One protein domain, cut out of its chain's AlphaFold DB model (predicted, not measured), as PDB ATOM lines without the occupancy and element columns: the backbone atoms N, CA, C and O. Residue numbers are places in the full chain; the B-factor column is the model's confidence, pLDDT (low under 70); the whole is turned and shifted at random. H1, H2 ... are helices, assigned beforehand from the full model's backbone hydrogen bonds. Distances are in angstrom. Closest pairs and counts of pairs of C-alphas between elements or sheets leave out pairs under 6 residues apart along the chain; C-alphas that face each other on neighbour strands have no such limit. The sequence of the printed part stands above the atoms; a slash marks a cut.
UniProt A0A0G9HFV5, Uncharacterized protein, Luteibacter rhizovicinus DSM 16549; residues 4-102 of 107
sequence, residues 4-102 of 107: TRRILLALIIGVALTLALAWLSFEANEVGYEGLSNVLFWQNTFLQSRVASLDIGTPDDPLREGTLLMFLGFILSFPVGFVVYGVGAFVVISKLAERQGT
ATOM      1  N   THR A   4      99.368 153.256 131.582       93.62
ATOM      2  CA  THR A   4     100.301 152.267 131.018       93.62
ATOM      3  C   THR A   4     100.340 150.978 131.835       93.62
ATOM      4  O   THR A   4     100.245 149.888 131.282       93.62
ATOM      5  N   ARG A   5     100.397 151.080 133.171       92.62
ATOM      6  CA  ARG A   5     100.404 149.902 134.051       92.62
ATOM      7  C   ARG A   5      99.092 149.119 133.978       92.62
ATOM      8  O   ARG A   5      99.122 147.897 134.062       92.62
ATOM      9  N   ARG A   6      97.949 149.801 133.818       91.75
ATOM     10  CA  ARG A   6      96.641 149.145 133.629       91.75
ATOM     11  C   ARG A   6      96.606 148.363 132.324       91.75
ATOM     12  O   ARG A   6      96.190 147.214 132.339       91.75
ATOM     13  N   ILE A   7      97.077 148.972 131.235       94.31
ATOM     14  CA  ILE A   7      97.128 148.344 129.909       94.31
ATOM     15  C   ILE A   7      98.035 147.110 129.938       94.31
ATOM     16  O   ILE A   7      97.614 146.038 129.514       94.31
ATOM     17  N   LEU A   8      99.245 147.231 130.495       96.31
ATOM     18  CA  LEU A   8     100.187 146.110 130.590       96.31
ATOM     19  C   LEU A   8      99.630 144.953 131.425       96.31
ATOM     20  O   LEU A   8      99.706 143.804 131.003       96.31
ATOM     21  N   LEU A   9      99.035 145.241 132.586       95.06
ATOM     22  CA  LEU A   9      98.431 144.201 133.420       95.06
ATOM     23  C   LEU A   9      97.238 143.536 132.734       95.06
ATOM     24  O   LEU A   9      97.110 142.320 132.793       95.06
ATOM     25  N   ALA A  10      96.393 144.313 132.059       96.00
ATOM     26  CA  ALA A  10      95.268 143.780 131.306       96.00
ATOM     27  C   ALA A  10      95.721 142.853 130.168       96.00
ATOM     28  O   ALA A  10      95.160 141.774 130.013       96.00
ATOM     29  N   LEU A  11      96.773 143.230 129.431       96.62
ATOM     30  CA  LEU A  11      97.390 142.383 128.407       96.62
ATOM     31  C   LEU A  11      97.907 141.065 128.991       96.62
ATOM     32  O   LEU A  11      97.566 139.999 128.485       96.62
ATOM     33  N   ILE A  12      98.685 141.133 130.078       97.62
ATOM     34  CA  ILE A  12      99.239 139.942 130.736       97.62
ATOM     35  C   ILE A  12      98.116 139.016 131.214       97.62
ATOM     36  O   ILE A  12      98.171 137.814 130.969       97.62
ATOM     37  N   ILE A  13      97.082 139.569 131.855       97.31
ATOM     38  CA  ILE A  13      95.931 138.793 132.331       97.31
ATOM     39  C   ILE A  13      95.172 138.180 131.155       97.31
ATOM     40  O   ILE A  13      94.826 137.006 131.220       97.31
ATOM     41  N   GLY A  14      94.944 138.937 130.079       96.56
ATOM     42  CA  GLY A  14      94.268 138.438 128.885       96.56
ATOM     43  C   GLY A  14      94.991 137.240 128.273       96.56
ATOM     44  O   GLY A  14      94.365 136.214 128.008       96.56
ATOM     45  N   VAL A  15      96.315 137.333 128.117       97.88
ATOM     46  CA  VAL A  15      97.144 136.230 127.611       97.88
ATOM     47  C   VAL A  15      97.120 135.039 128.565       97.88
ATOM     48  O   VAL A  15      96.772 133.935 128.149       97.88
ATOM     49  N   ALA A  16      97.431 135.256 129.844       98.06
ATOM     50  CA  ALA A  16      97.504 134.186 130.835       98.06
ATOM     51  C   ALA A  16      96.168 133.447 130.986       98.06
ATOM     52  O   ALA A  16      96.144 132.218 130.996       98.06
ATOM     53  N   LEU A  17      95.053 134.183 131.046       97.50
ATOM     54  CA  LEU A  17      93.722 133.596 131.171       97.50
ATOM     55  C   LEU A  17      93.342 132.800 129.920       97.50
ATOM     56  O   LEU A  17      92.813 131.702 130.046       97.50
ATOM     57  N   THR A  18      93.654 133.308 128.725       97.75
ATOM     58  CA  THR A  18      93.385 132.577 127.475       97.75
ATOM     59  C   THR A  18      94.139 131.254 127.432       97.75
ATOM     60  O   THR A  18      93.547 130.230 127.106       97.75
ATOM     61  N   LEU A  19      95.429 131.264 127.779       97.81
ATOM     62  CA  LEU A  19      96.252 130.053 127.793       97.81
ATOM     63  C   LEU A  19      95.779 129.061 128.861       97.81
ATOM     64  O   LEU A  19      95.697 127.868 128.586       97.81
ATOM     65  N   ALA A  20      95.415 129.549 130.049       97.88
ATOM     66  CA  ALA A  20      94.870 128.710 131.112       97.88
ATOM     67  C   ALA A  20      93.542 128.056 130.703       97.88
ATOM     68  O   ALA A  20      93.344 126.868 130.933       97.88
ATOM     69  N   LEU A  21      92.643 128.807 130.060       97.75
ATOM     70  CA  LEU A  21      91.373 128.276 129.564       97.75
ATOM     71  C   LEU A  21      91.563 127.282 128.414       97.75
ATOM     72  O   LEU A  21      90.872 126.268 128.381       97.75
ATOM     73  N   ALA A  22      92.515 127.532 127.511       96.50
ATOM     74  CA  ALA A  22      92.880 126.584 126.458       96.50
ATOM     75  C   ALA A  22      93.418 125.272 127.050       96.50
ATOM     76  O   ALA A  22      92.990 124.192 126.655       96.50
ATOM     77  N   TRP A  23      94.307 125.365 128.044       97.50
ATOM     78  CA  TRP A  23      94.829 124.204 128.762       97.50
ATOM     79  C   TRP A  23      93.719 123.418 129.471       97.50
ATOM     80  O   TRP A  23      93.602 122.212 129.297       97.50
ATOM     81  N   LEU A  24      92.853 124.097 130.227       97.44
ATOM     82  CA  LEU A  24      91.736 123.444 130.916       97.44
ATOM     83  C   LEU A  24      90.725 122.831 129.942       97.44
ATOM     84  O   LEU A  24      90.118 121.814 130.253       97.44
ATOM     85  N   SER A  25      90.537 123.442 128.773       96.12
ATOM     86  CA  SER A  25      89.713 122.884 127.702       96.12
ATOM     87  C   SER A  25      90.297 121.576 127.168       96.12
ATOM     88  O   SER A  25      89.544 120.619 126.983       96.12
ATOM     89  N   PHE A  26      91.620 121.506 126.986       94.38
ATOM     90  CA  PHE A  26      92.310 120.271 126.613       94.38
ATOM     91  C   PHE A  26      92.101 119.174 127.668       94.38
ATOM     92  O   PHE A  26      91.587 118.107 127.343       94.38
ATOM     93  N   GLU A  27      92.369 119.472 128.939       97.62
ATOM     94  CA  GLU A  27      92.166 118.527 130.049       97.62
ATOM     95  C   GLU A  27      90.703 118.068 130.167       97.62
ATOM     96  O   GLU A  27      90.417 116.885 130.343       97.62
ATOM     97  N   ALA A  28      89.740 118.984 130.021       95.62
ATOM     98  CA  ALA A  28      88.320 118.638 130.053       95.62
ATOM     99  C   ALA A  28      87.937 117.674 128.919       95.62
ATOM    100  O   ALA A  28      87.113 116.786 129.133       95.62
ATOM    101  N   ASN A  29      88.535 117.832 127.734       93.94
ATOM    102  CA  ASN A  29      88.308 116.938 126.604       93.94
ATOM    103  C   ASN A  29      88.891 115.539 126.854       93.94
ATOM    104  O   ASN A  29      88.208 114.551 126.601       93.94
ATOM    105  N   GLU A  30      90.103 115.452 127.410       94.69
ATOM    106  CA  GLU A  30      90.766 114.176 127.737       94.69
ATOM    107  C   GLU A  30      89.961 113.328 128.737       94.69
ATOM    108  O   GLU A  30      89.932 112.103 128.649       94.69
ATOM    109  N   VAL A  31      89.238 113.970 129.662       95.44
ATOM    110  CA  VAL A  31      88.374 113.280 130.644       95.44
ATOM    111  C   VAL A  31      86.945 113.046 130.102       95.44
ATOM    112  O   VAL A  31      86.069 112.569 130.821       95.44
ATOM    113  N   GLY A  32      86.682 113.355 128.826       94.81
ATOM    114  CA  GLY A  32      85.399 113.110 128.152       94.81
ATOM    115  C   GLY A  32      84.325 114.184 128.375       94.81
ATOM    116  O   GLY A  32      83.171 113.998 127.990       94.81
ATOM    117  N   TYR A  33      84.671 115.329 128.971       95.44
ATOM    118  CA  TYR A  33      83.759 116.464 129.158       95.44
ATOM    119  C   TYR A  33      83.807 117.434 127.968       95.44
ATOM    120  O   TYR A  33      84.130 118.616 128.117       95.44
ATOM    121  N   GLU A  34      83.426 116.960 126.780       92.50
ATOM    122  CA  GLU A  34      83.459 117.747 125.533       92.50
ATOM    123  C   GLU A  34      82.676 119.065 125.634       92.50
ATOM    124  O   GLU A  34      83.125 120.115 125.174       92.50
ATOM    125  N   GLY A  35      81.508 119.049 126.286       94.12
ATOM    126  CA  GLY A  35      80.701 120.255 126.489       94.12
ATOM    127  C   GLY A  35      81.433 121.322 127.311       94.12
ATOM    128  O   GLY A  35      81.413 122.499 126.957       94.12
ATOM    129  N   LEU A  36      82.130 120.912 128.376       94.75
ATOM    130  CA  LEU A  36      82.923 121.822 129.202       94.75
ATOM    131  C   LEU A  36      84.148 122.330 128.440       94.75
ATOM    132  O   LEU A  36      84.437 123.524 128.486       94.75
ATOM    133  N   SER A  37      84.826 121.446 127.703       94.44
ATOM    134  CA  SER A  37      85.946 121.814 126.837       94.44
ATOM    135  C   SER A  37      85.552 122.909 125.840       94.44
ATOM    136  O   SER A  37      86.232 123.937 125.747       94.44
ATOM    137  N   ASN A  38      84.402 122.739 125.182       94.19
ATOM    138  CA  ASN A  38      83.851 123.707 124.240       94.19
ATOM    139  C   ASN A  38      83.490 125.045 124.898       94.19
ATOM    140  O   ASN A  38      83.694 126.097 124.304       94.19
ATOM    141  N   VAL A  39      82.972 125.037 126.129       96.12
ATOM    142  CA  VAL A  39      82.652 126.277 126.857       96.12
ATOM    143  C   VAL A  39      83.919 127.012 127.302       96.12
ATOM    144  O   VAL A  39      84.005 128.233 127.157       96.12
ATOM    145  N   LEU A  40      84.915 126.291 127.823       95.62
ATOM    146  CA  LEU A  40      86.172 126.875 128.299       95.62
ATOM    147  C   LEU A  40      86.945 127.565 127.170       95.62
ATOM    148  O   LEU A  40      87.508 128.641 127.374       95.62
ATOM    149  N   PHE A  41      86.923 126.984 125.970       95.75
ATOM    150  CA  PHE A  41      87.585 127.533 124.791       95.75
ATOM    151  C   PHE A  41      86.583 127.932 123.700       95.75
ATOM    152  O   PHE A  41      86.789 127.681 122.511       95.75
ATOM    153  N   TRP A  42      85.504 128.603 124.120       96.88
ATOM    154  CA  TRP A  42      84.359 128.967 123.275       96.88
ATOM    155  C   TRP A  42      84.741 129.694 121.989       96.88
ATOM    156  O   TRP A  42      84.081 129.514 120.970       96.88
ATOM    157  N   GLN A  43      85.796 130.508 122.003       95.31
ATOM    158  CA  GLN A  43      86.242 131.232 120.819       95.31
ATOM    159  C   GLN A  43      86.725 130.285 119.713       95.31
ATOM    160  O   GLN A  43      86.475 130.548 118.539       95.31
ATOM    161  N   ASN A  44      87.350 129.159 120.072       94.25
ATOM    162  CA  ASN A  44      87.687 128.121 119.107       94.25
ATOM    163  C   ASN A  44      86.419 127.427 118.623       94.25
ATOM    164  O   ASN A  44      86.186 127.403 117.423       94.25
ATOM    165  N   THR A  45      85.552 126.956 119.522       92.94
ATOM    166  CA  THR A  45      84.285 126.307 119.136       92.94
ATOM    167  C   THR A  45      83.455 127.195 118.204       92.94
ATOM    168  O   THR A  45      82.949 126.734 117.182       92.94
ATOM    169  N   PHE A  46      83.380 128.494 118.497       93.56
ATOM    170  CA  PHE A  46      82.712 129.474 117.653       93.56
ATOM    171  C   PHE A  46      83.357 129.567 116.269       93.56
ATOM    172  O   PHE A  46      82.641 129.465 115.277       93.56
ATOM    173  N   LEU A  47      84.682 129.727 116.173       92.06
ATOM    174  CA  LEU A  47      85.372 129.822 114.882       92.06
ATOM    175  C   LEU A  47      85.264 128.522 114.075       92.06
ATOM    176  O   LEU A  47      84.937 128.574 112.892       92.06
ATOM    177  N   GLN A  48      85.449 127.368 114.718       89.44
ATOM    178  CA  GLN A  48      85.332 126.058 114.075       89.44
ATOM    179  C   GLN A  48      83.909 125.798 113.567       89.44
ATOM    180  O   GLN A  48      83.749 125.277 112.470       89.44
ATOM    181  N   SER A  49      82.870 126.253 114.283       88.69
ATOM    182  CA  SER A  49      81.473 126.130 113.825       88.69
ATOM    183  C   SER A  49      81.171 126.882 112.519       88.69
ATOM    184  O   SER A  49      80.126 126.668 111.907       88.69
ATOM    185  N   ARG A  50      82.058 127.795 112.100       86.88
ATOM    186  CA  ARG A  50      81.929 128.571 110.858       86.88
ATOM    187  C   ARG A  50      82.745 128.005 109.706       86.88
ATOM    188  O   ARG A  50      82.569 128.463 108.579       86.88
ATOM    189  N   VAL A  51      83.620 127.040 109.969       81.62
ATOM    190  CA  VAL A  51      84.379 126.359 108.926       81.62
ATOM    191  C   VAL A  51      83.539 125.184 108.435       81.62
ATOM    192  O   VAL A  51      83.214 124.281 109.199       81.62
ATOM    193  N   ALA A  52      83.156 125.201 107.157       65.00
ATOM    194  CA  ALA A  52      82.474 124.066 106.548       65.00
ATOM    195  C   ALA A  52      83.441 122.876 106.462       65.00
ATOM    196  O   ALA A  52      84.532 123.008 105.906       65.00
ATOM    197  N   SER A  53      83.051 121.720 107.000       63.25
ATOM    198  CA  SER A  53      83.751 120.462 106.745       63.25
ATOM    199  C   SER A  53      83.308 119.933 105.382       63.25
ATOM    200  O   SER A  53      82.225 119.356 105.264       63.25
ATOM    201  N   LEU A  54      84.107 120.166 104.346       58.25
ATOM    202  CA  LEU A  54      83.909 119.539 103.045       58.25
ATOM    203  C   LEU A  54      84.852 118.340 102.966       58.25
ATOM    204  O   LEU A  54      86.065 118.490 102.828       58.25
ATOM    205  N   ASP A  55      84.291 117.140 103.102       59.88
ATOM    206  CA  ASP A  55      85.012 115.920 102.747       59.88
ATOM    207  C   ASP A  55      84.986 115.810 101.218       59.88
ATOM    208  O   ASP A  55      83.972 115.450 100.621       59.88
ATOM    209  N   ILE A  56      86.081 116.222 100.585       60.16
ATOM    210  CA  ILE A  56      86.322 116.097  99.134       60.16
ATOM    211  C   ILE A  56      87.237 114.911  98.807       60.16
ATOM    212  O   ILE A  56      87.604 114.709  97.649       60.16
ATOM    213  N   GLY A  57      87.599 114.117  99.812       61.91
ATOM    214  CA  GLY A  57      88.339 112.877  99.646       61.91
ATOM    215  C   GLY A  57      87.488 111.720  99.139       61.91
ATOM    216  O   GLY A  57      86.256 111.767  99.125       61.91
ATOM    217  N   THR A  58      88.162 110.643  98.752       59.81
ATOM    218  CA  THR A  58      87.518 109.338  98.564       59.81
ATOM    219  C   THR A  58      87.515 108.577  99.897       59.81
ATOM    220  O   THR A  58      88.305 108.895 100.784       59.81
ATOM    221  N   PRO A  59      86.663 107.548 100.073       62.22
ATOM    222  CA  PRO A  59      86.670 106.722 101.286       62.22
ATOM    223  C   PRO A  59      88.038 106.100 101.614       62.22
ATOM    224  O   PRO A  59      88.330 105.860 102.783       62.22
ATOM    225  N   ASP A  60      88.863 105.865 100.590       68.31
ATOM    226  CA  ASP A  60      90.200 105.273 100.704       68.31
ATOM    227  C   ASP A  60      91.320 106.320 100.897       68.31
ATOM    228  O   ASP A  60      92.411 105.960 101.339       68.31
ATOM    229  N   ASP A  61      91.062 107.602 100.598       59.97
ATOM    230  CA  ASP A  61      91.984 108.729 100.816       59.97
ATOM    231  C   ASP A  61      91.202 110.012 101.187       59.97
ATOM    232  O   ASP A  61      90.850 110.826 100.318       59.97
ATOM    233  N   PRO A  62      90.848 110.187 102.478       59.19
ATOM    234  CA  PRO A  62      90.058 111.322 102.931       59.19
ATOM    235  C   PRO A  62      90.884 112.620 102.906       59.19
ATOM    236  O   PRO A  62      91.514 113.014 103.888       59.19
ATOM    237  N   LEU A  63      90.845 113.334 101.782       57.47
ATOM    238  CA  LEU A  63      91.228 114.739 101.696       57.47
ATOM    239  C   LEU A  63      90.109 115.612 102.273       57.47
ATOM    240  O   LEU A  63      89.080 115.845 101.641       57.47
ATOM    241  N   ARG A  64      90.317 116.136 103.480       57.16
ATOM    242  CA  ARG A  64      89.402 117.108 104.091       57.16
ATOM    243  C   ARG A  64      89.731 118.527 103.615       57.16
ATOM    244  O   ARG A  64      90.689 119.134 104.119       57.16
ATOM    245  N   GLU A  65      88.933 119.093 102.701       55.41
ATOM    246  CA  GLU A  65      88.907 120.553 102.528       55.41
ATOM    247  C   GLU A  65      88.462 121.178 103.845       55.41
ATOM    248  O   GLU A  65      87.526 120.732 104.506       55.41
ATOM    249  N   GLY A  66      89.170 122.228 104.246       59.38
ATOM    250  CA  GLY A  66      88.929 122.905 105.516       59.38
ATOM    251  C   GLY A  66      89.991 122.636 106.574       59.38
ATOM    252  O   GLY A  66      90.062 123.416 107.511       59.38
ATOM    253  N   THR A  67      90.898 121.663 106.403       72.88
ATOM    254  CA  THR A  67      91.987 121.406 107.375       72.88
ATOM    255  C   THR A  67      92.838 122.657 107.646       72.88
ATOM    256  O   THR A  67      93.113 122.991 108.799       72.88
ATOM    257  N   LEU A  68      93.189 123.420 106.600       79.75
ATOM    258  CA  LEU A  68      93.922 124.683 106.757       79.75
ATOM    259  C   LEU A  68      93.070 125.766 107.438       79.75
ATOM    260  O   LEU A  68      93.571 126.480 108.300       79.75
ATOM    261  N   LEU A  69      91.785 125.887 107.084       82.25
ATOM    262  CA  LEU A  69      90.883 126.869 107.700       82.25
ATOM    263  C   LEU A  69      90.603 126.540 109.171       82.25
ATOM    264  O   LEU A  69      90.546 127.453 109.986       82.25
ATOM    265  N   MET A  70      90.479 125.260 109.522       83.88
ATOM    266  CA  MET A  70      90.339 124.793 110.900       83.88
ATOM    267  C   MET A  70      91.600 125.108 111.705       83.88
ATOM    268  O   MET A  70      91.509 125.643 112.810       83.88
ATOM    269  N   PHE A  71      92.783 124.856 111.140       85.19
ATOM    270  CA  PHE A  71      94.050 125.206 111.780       85.19
ATOM    271  C   PHE A  71      94.197 126.722 111.983       85.19
ATOM    272  O   PHE A  71      94.554 127.178 113.070       85.19
ATOM    273  N   LEU A  72      93.847 127.524 110.972       88.94
ATOM    274  CA  LEU A  72      93.818 128.982 111.087       88.94
ATOM    275  C   LEU A  72      92.790 129.448 112.123       88.94
ATOM    276  O   LEU A  72      93.098 130.329 112.919       88.94
ATOM    277  N   GLY A  73      91.602 128.841 112.159       89.94
ATOM    278  CA  GLY A  73      90.573 129.113 113.162       89.94
ATOM    279  C   GLY A  73      91.071 128.838 114.581       89.94
ATOM    280  O   GLY A  73      90.880 129.666 115.472       89.94
ATOM    281  N   PHE A  74      91.798 127.736 114.772       90.56
ATOM    282  CA  PHE A  74      92.446 127.420 116.042       90.56
ATOM    283  C   PHE A  74      93.492 128.473 116.422       90.56
ATOM    284  O   PHE A  74      93.439 129.001 117.532       90.56
ATOM    285  N   ILE A  75      94.392 128.858 115.512       94.00
ATOM    286  CA  ILE A  75      95.392 129.902 115.799       94.00
ATOM    287  C   ILE A  75      94.716 131.239 116.121       94.00
ATOM    288  O   ILE A  75      95.077 131.882 117.105       94.00
ATOM    289  N   LEU A  76      93.716 131.646 115.335       94.75
ATOM    290  CA  LEU A  76      92.996 132.910 115.510       94.75
ATOM    291  C   LEU A  76      92.173 132.954 116.801       94.75
ATOM    292  O   LEU A  76      91.918 134.040 117.327       94.75
ATOM    293  N   SER A  77      91.818 131.797 117.358       94.69
ATOM    294  CA  SER A  77      91.128 131.727 118.641       94.69
ATOM    295  C   SER A  77      91.963 132.325 119.790       94.69
ATOM    296  O   SER A  77      91.402 132.946 120.692       94.69
ATOM    297  N   PHE A  78      93.301 132.257 119.736       95.75
ATOM    298  CA  PHE A  78      94.165 132.829 120.777       95.75
ATOM    299  C   PHE A  78      94.171 134.366 120.772       95.75
ATOM    300  O   PHE A  78      93.845 134.941 121.812       95.75
ATOM    301  N   PRO A  79      94.449 135.068 119.650       96.56
ATOM    302  CA  PRO A  79      94.292 136.519 119.574       96.56
ATOM    303  C   PRO A  79      92.897 137.000 119.979       96.56
ATOM    304  O   PRO A  79      92.784 137.994 120.696       96.56
ATOM    305  N   VAL A  80      91.840 136.287 119.570       96.62
ATOM    306  CA  VAL A  80      90.463 136.613 119.975       96.62
ATOM    307  C   VAL A  80      90.319 136.530 121.496       96.62
ATOM    308  O   VAL A  80      89.842 137.485 122.113       96.62
ATOM    309  N   GLY A  81      90.794 135.445 122.114       95.69
ATOM    310  CA  GLY A  81      90.828 135.303 123.571       95.69
ATOM    311  C   GLY A  81      91.616 136.427 124.251       95.69
ATOM    312  O   GLY A  81      91.095 137.080 125.157       95.69
ATOM    313  N   PHE A  82      92.826 136.732 123.769       97.25
ATOM    314  CA  PHE A  82      93.681 137.785 124.329       97.25
ATOM    315  C   PHE A  82      92.974 139.140 124.353       97.25
ATOM    316  O   PHE A  82      93.042 139.853 125.356       97.25
ATOM    317  N   VAL A  83      92.269 139.483 123.271       97.50
ATOM    318  CA  VAL A  83      91.512 140.735 123.173       97.50
ATOM    319  C   VAL A  83      90.312 140.720 124.112       97.50
ATOM    320  O   VAL A  83      90.160 141.651 124.899       97.50
ATOM    321  N   VAL A  84      89.477 139.677 124.078       97.62
ATOM    322  CA  VAL A  84      88.254 139.616 124.897       97.62
ATOM    323  C   VAL A  84      88.591 139.658 126.388       97.62
ATOM    324  O   VAL A  84      88.084 140.514 127.121       97.62
ATOM    325  N   TYR A  85      89.485 138.779 126.839       97.44
ATOM    326  CA  TYR A  85      89.862 138.703 128.247       97.44
ATOM    327  C   TYR A  85      90.733 139.887 128.674       97.44
ATOM    328  O   TYR A  85      90.587 140.375 129.794       97.44
ATOM    329  N   GLY A  86      91.580 140.409 127.783       96.94
ATOM    330  CA  GLY A  86      92.375 141.607 128.042       96.94
ATOM    331  C   GLY A  86      91.507 142.853 128.220       96.94
ATOM    332  O   GLY A  86      91.666 143.582 129.199       96.94
ATOM    333  N   VAL A  87      90.528 143.079 127.339       97.62
ATOM    334  CA  VAL A  87      89.563 144.185 127.474       97.62
ATOM    335  C   VAL A  87      88.733 144.023 128.747       97.62
ATOM    336  O   VAL A  87      88.591 144.982 129.509       97.62
ATOM    337  N   GLY A  88      88.247 142.810 129.034       97.31
ATOM    338  CA  GLY A  88      87.530 142.517 130.278       97.31
ATOM    339  C   GLY A  88      88.361 142.852 131.521       97.31
ATOM    340  O   GLY A  88      87.902 143.586 132.404       97.31
ATOM    341  N   ALA A  89      89.617 142.402 131.557       96.88
ATOM    342  CA  ALA A  89      90.552 142.702 132.636       96.88
ATOM    343  C   ALA A  89      90.813 144.212 132.764       96.88
ATOM    344  O   ALA A  89      90.788 144.748 133.874       96.88
ATOM    345  N   PHE A  90      91.001 144.921 131.646       96.44
ATOM    346  CA  PHE A  90      91.207 146.370 131.644       96.44
ATOM    347  C   PHE A  90      90.022 147.125 132.255       96.44
ATOM    348  O   PHE A  90      90.225 148.025 133.079       96.44
ATOM    349  N   VAL A  91      88.793 146.751 131.887       96.75
ATOM    350  CA  VAL A  91      87.568 147.362 132.425       96.75
ATOM    351  C   VAL A  91      87.462 147.116 133.929       96.75
ATOM    352  O   VAL A  91      87.219 148.059 134.686       96.75
ATOM    353  N   VAL A  92      87.689 145.880 134.382       96.19
ATOM    354  CA  VAL A  92      87.635 145.521 135.809       96.19
ATOM    355  C   VAL A  92      88.682 146.297 136.608       96.19
ATOM    356  O   VAL A  92      88.345 146.949 137.597       96.19
ATOM    357  N   ILE A  93      89.938 146.298 136.155       93.94
ATOM    358  CA  ILE A  93      91.038 147.026 136.801       93.94
ATOM    359  C   ILE A  93      90.748 148.528 136.848       93.94
ATOM    360  O   ILE A  93      91.006 149.178 137.865       93.94
ATOM    361  N   SER A  94      90.211 149.093 135.765       91.69
ATOM    362  CA  SER A  94      89.905 150.523 135.696       91.69
ATOM    363  C   SER A  94      88.811 150.913 136.684       91.69
ATOM    364  O   SER A  94      89.020 151.842 137.465       91.69
ATOM    365  N   LYS A  95      87.724 150.131 136.751       92.94
ATOM    366  CA  LYS A  95      86.647 150.329 137.733       92.94
ATOM    367  C   LYS A  95      87.132 150.172 139.175       92.94
ATOM    368  O   LYS A  95      86.735 150.941 140.049       92.94
ATOM    369  N   LEU A  96      88.002 149.198 139.449       90.69
ATOM    370  CA  LEU A  96      88.586 149.015 140.783       90.69
ATOM    371  C   LEU A  96      89.460 150.208 141.189       90.69
ATOM    372  O   LEU A  96      89.375 150.682 142.321       90.69
ATOM    373  N   ALA A  97      90.265 150.726 140.262       86.19
ATOM    374  CA  ALA A  97      91.125 151.871 140.528       86.19
ATOM    375  C   ALA A  97      90.334 153.177 140.734       86.19
ATOM    376  O   ALA A  97      90.744 154.004 141.548       86.19
ATOM    377  N   GLU A  98      89.206 153.360 140.042       85.62
ATOM    378  CA  GLU A  98      88.274 154.474 140.279       85.62
ATOM    379  C   GLU A  98      87.676 154.415 141.689       85.62
ATOM    380  O   GLU A  98      87.752 155.398 142.427       85.62
ATOM    381  N   ARG A  99      87.181 153.239 142.105       85.19
ATOM    382  CA  ARG A  99      86.619 153.028 143.452       85.19
ATOM    383  C   ARG A  99      87.618 153.342 144.566       85.19
ATOM    384  O   ARG A  99      87.255 153.939 145.576       85.19
ATOM    385  N   GLN A 100      88.885 152.972 144.380       77.19
ATOM    386  CA  GLN A 100      89.954 153.288 145.332       77.19
ATOM    387  C   GLN A 100      90.304 154.784 145.360       77.19
ATOM    388  O   GLN A 100      90.710 155.294 146.402       77.19
ATOM    389  N   GLY A 101      90.133 155.491 144.237       67.88
ATOM    390  CA  GLY A 101      90.297 156.944 144.160       67.88
ATOM    391  C   GLY A 101      89.201 157.708 144.905       67.88
ATOM    392  O   GLY A 101      89.500 158.701 145.560       67.88
ATOM    393  N   THR A 102      87.959 157.218 144.870       60.03
ATOM    394  CA  THR A 102      86.832 157.786 145.634       60.03
ATOM    395  C   THR A 102      86.849 157.416 147.120       60.03
ATOM    396  O   THR A 102      86.316 158.160 147.934       60.03
TER     397      THR A 102
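AT A GLANCE: This is residues 4 to 102 of the 107 residues of an uncharacterized protein of Luteibacter rhizovicinus DSM 16549 (UniProt A0A0G9HFV5). Two long helices, H4 and H1, cross as an X near their middles, and two short helices, H2 and H3, step back from the last part of H1 to the first half of H4. H2 folds back along H1, H3 packs along H4, and a long loop, residues 49 to 66, runs out past the beginning of H4 and returns, so that H4 and this loop together make the long axis. The printed part has 99 residues with four named helices, H1, H2, H3 and H4 in that order along the chain, and no named strand; its class is all helix. It is loose, with a radius of gyration of the C-alphas of 18.0 A, and the C-alphas span 68 by 27 by 16 A.

HOW THE PARTS SIT: The longest helix is H4, residues 67 to 102. With residues 78 to 94 alone it touches H1, residues 4 to 30, and the closest C-alphas, those of Gly 14 and Gly 86, are 3.8 A apart. H1 and H4 run opposite ways at a steep tilt of 47 degrees. H4 also touches H3, residues 42 to 48, with residues 70 to 81 alone; the closest C-alphas are those of Asn 44 and Ser 77, 5.0 A apart. H3 and H4 form a helical hairpin, opposite ways at a shallow tilt of 26 degrees. H2, residues 34 to 40, forms another helical hairpin with H1, opposite ways at a shallow tilt of 4 degrees. H1 touches H2 with residues 21 to 29 alone, and the closest C-alphas, those of Ser 25 and Ser 37, are 4.0 A apart. H2 and H3 only just touch, only at the corner by their link, with 3 pairs of C-alphas within 8 A; the closest are those of Asn 38 and Thr 45, 5.7 A apart. H1 and H3 are near each other, while H2 and H4 are apart. The helix packing is mostly aligned, but only just: 2 of 3 pairs are at a shallow tilt. Every O i to N i+4 pair is within hydrogen-bond range in H1, H2 and H3, and 30 of 32 are in H4.

IN THESE COORDINATES: H4 is 53.0 A from its first C-alpha, Thr 67 at (91.987, 121.406, 107.375), to its last, Thr 102 at (86.832, 157.786, 145.634). H1 is 39.4 A long and begins at C-alpha 4, (100.301, 152.267, 131.018). H2 and H3 have 7 residues each.

THE WHOLE: The two C-alphas farthest apart, those of Asp 60 and Thr 102, are 69.2 A apart. The printed part has no cut. The links H1 to H2 and H2 to H3 are tight, and the link H3 to H4 is long, with 18 residues; in it residues 54 to 55 pair with residues 64 to 65, antiparallel. The mean pLDDT of the printed part is 87.9, and residues 52 to 66 and 101 to 102 are under 70.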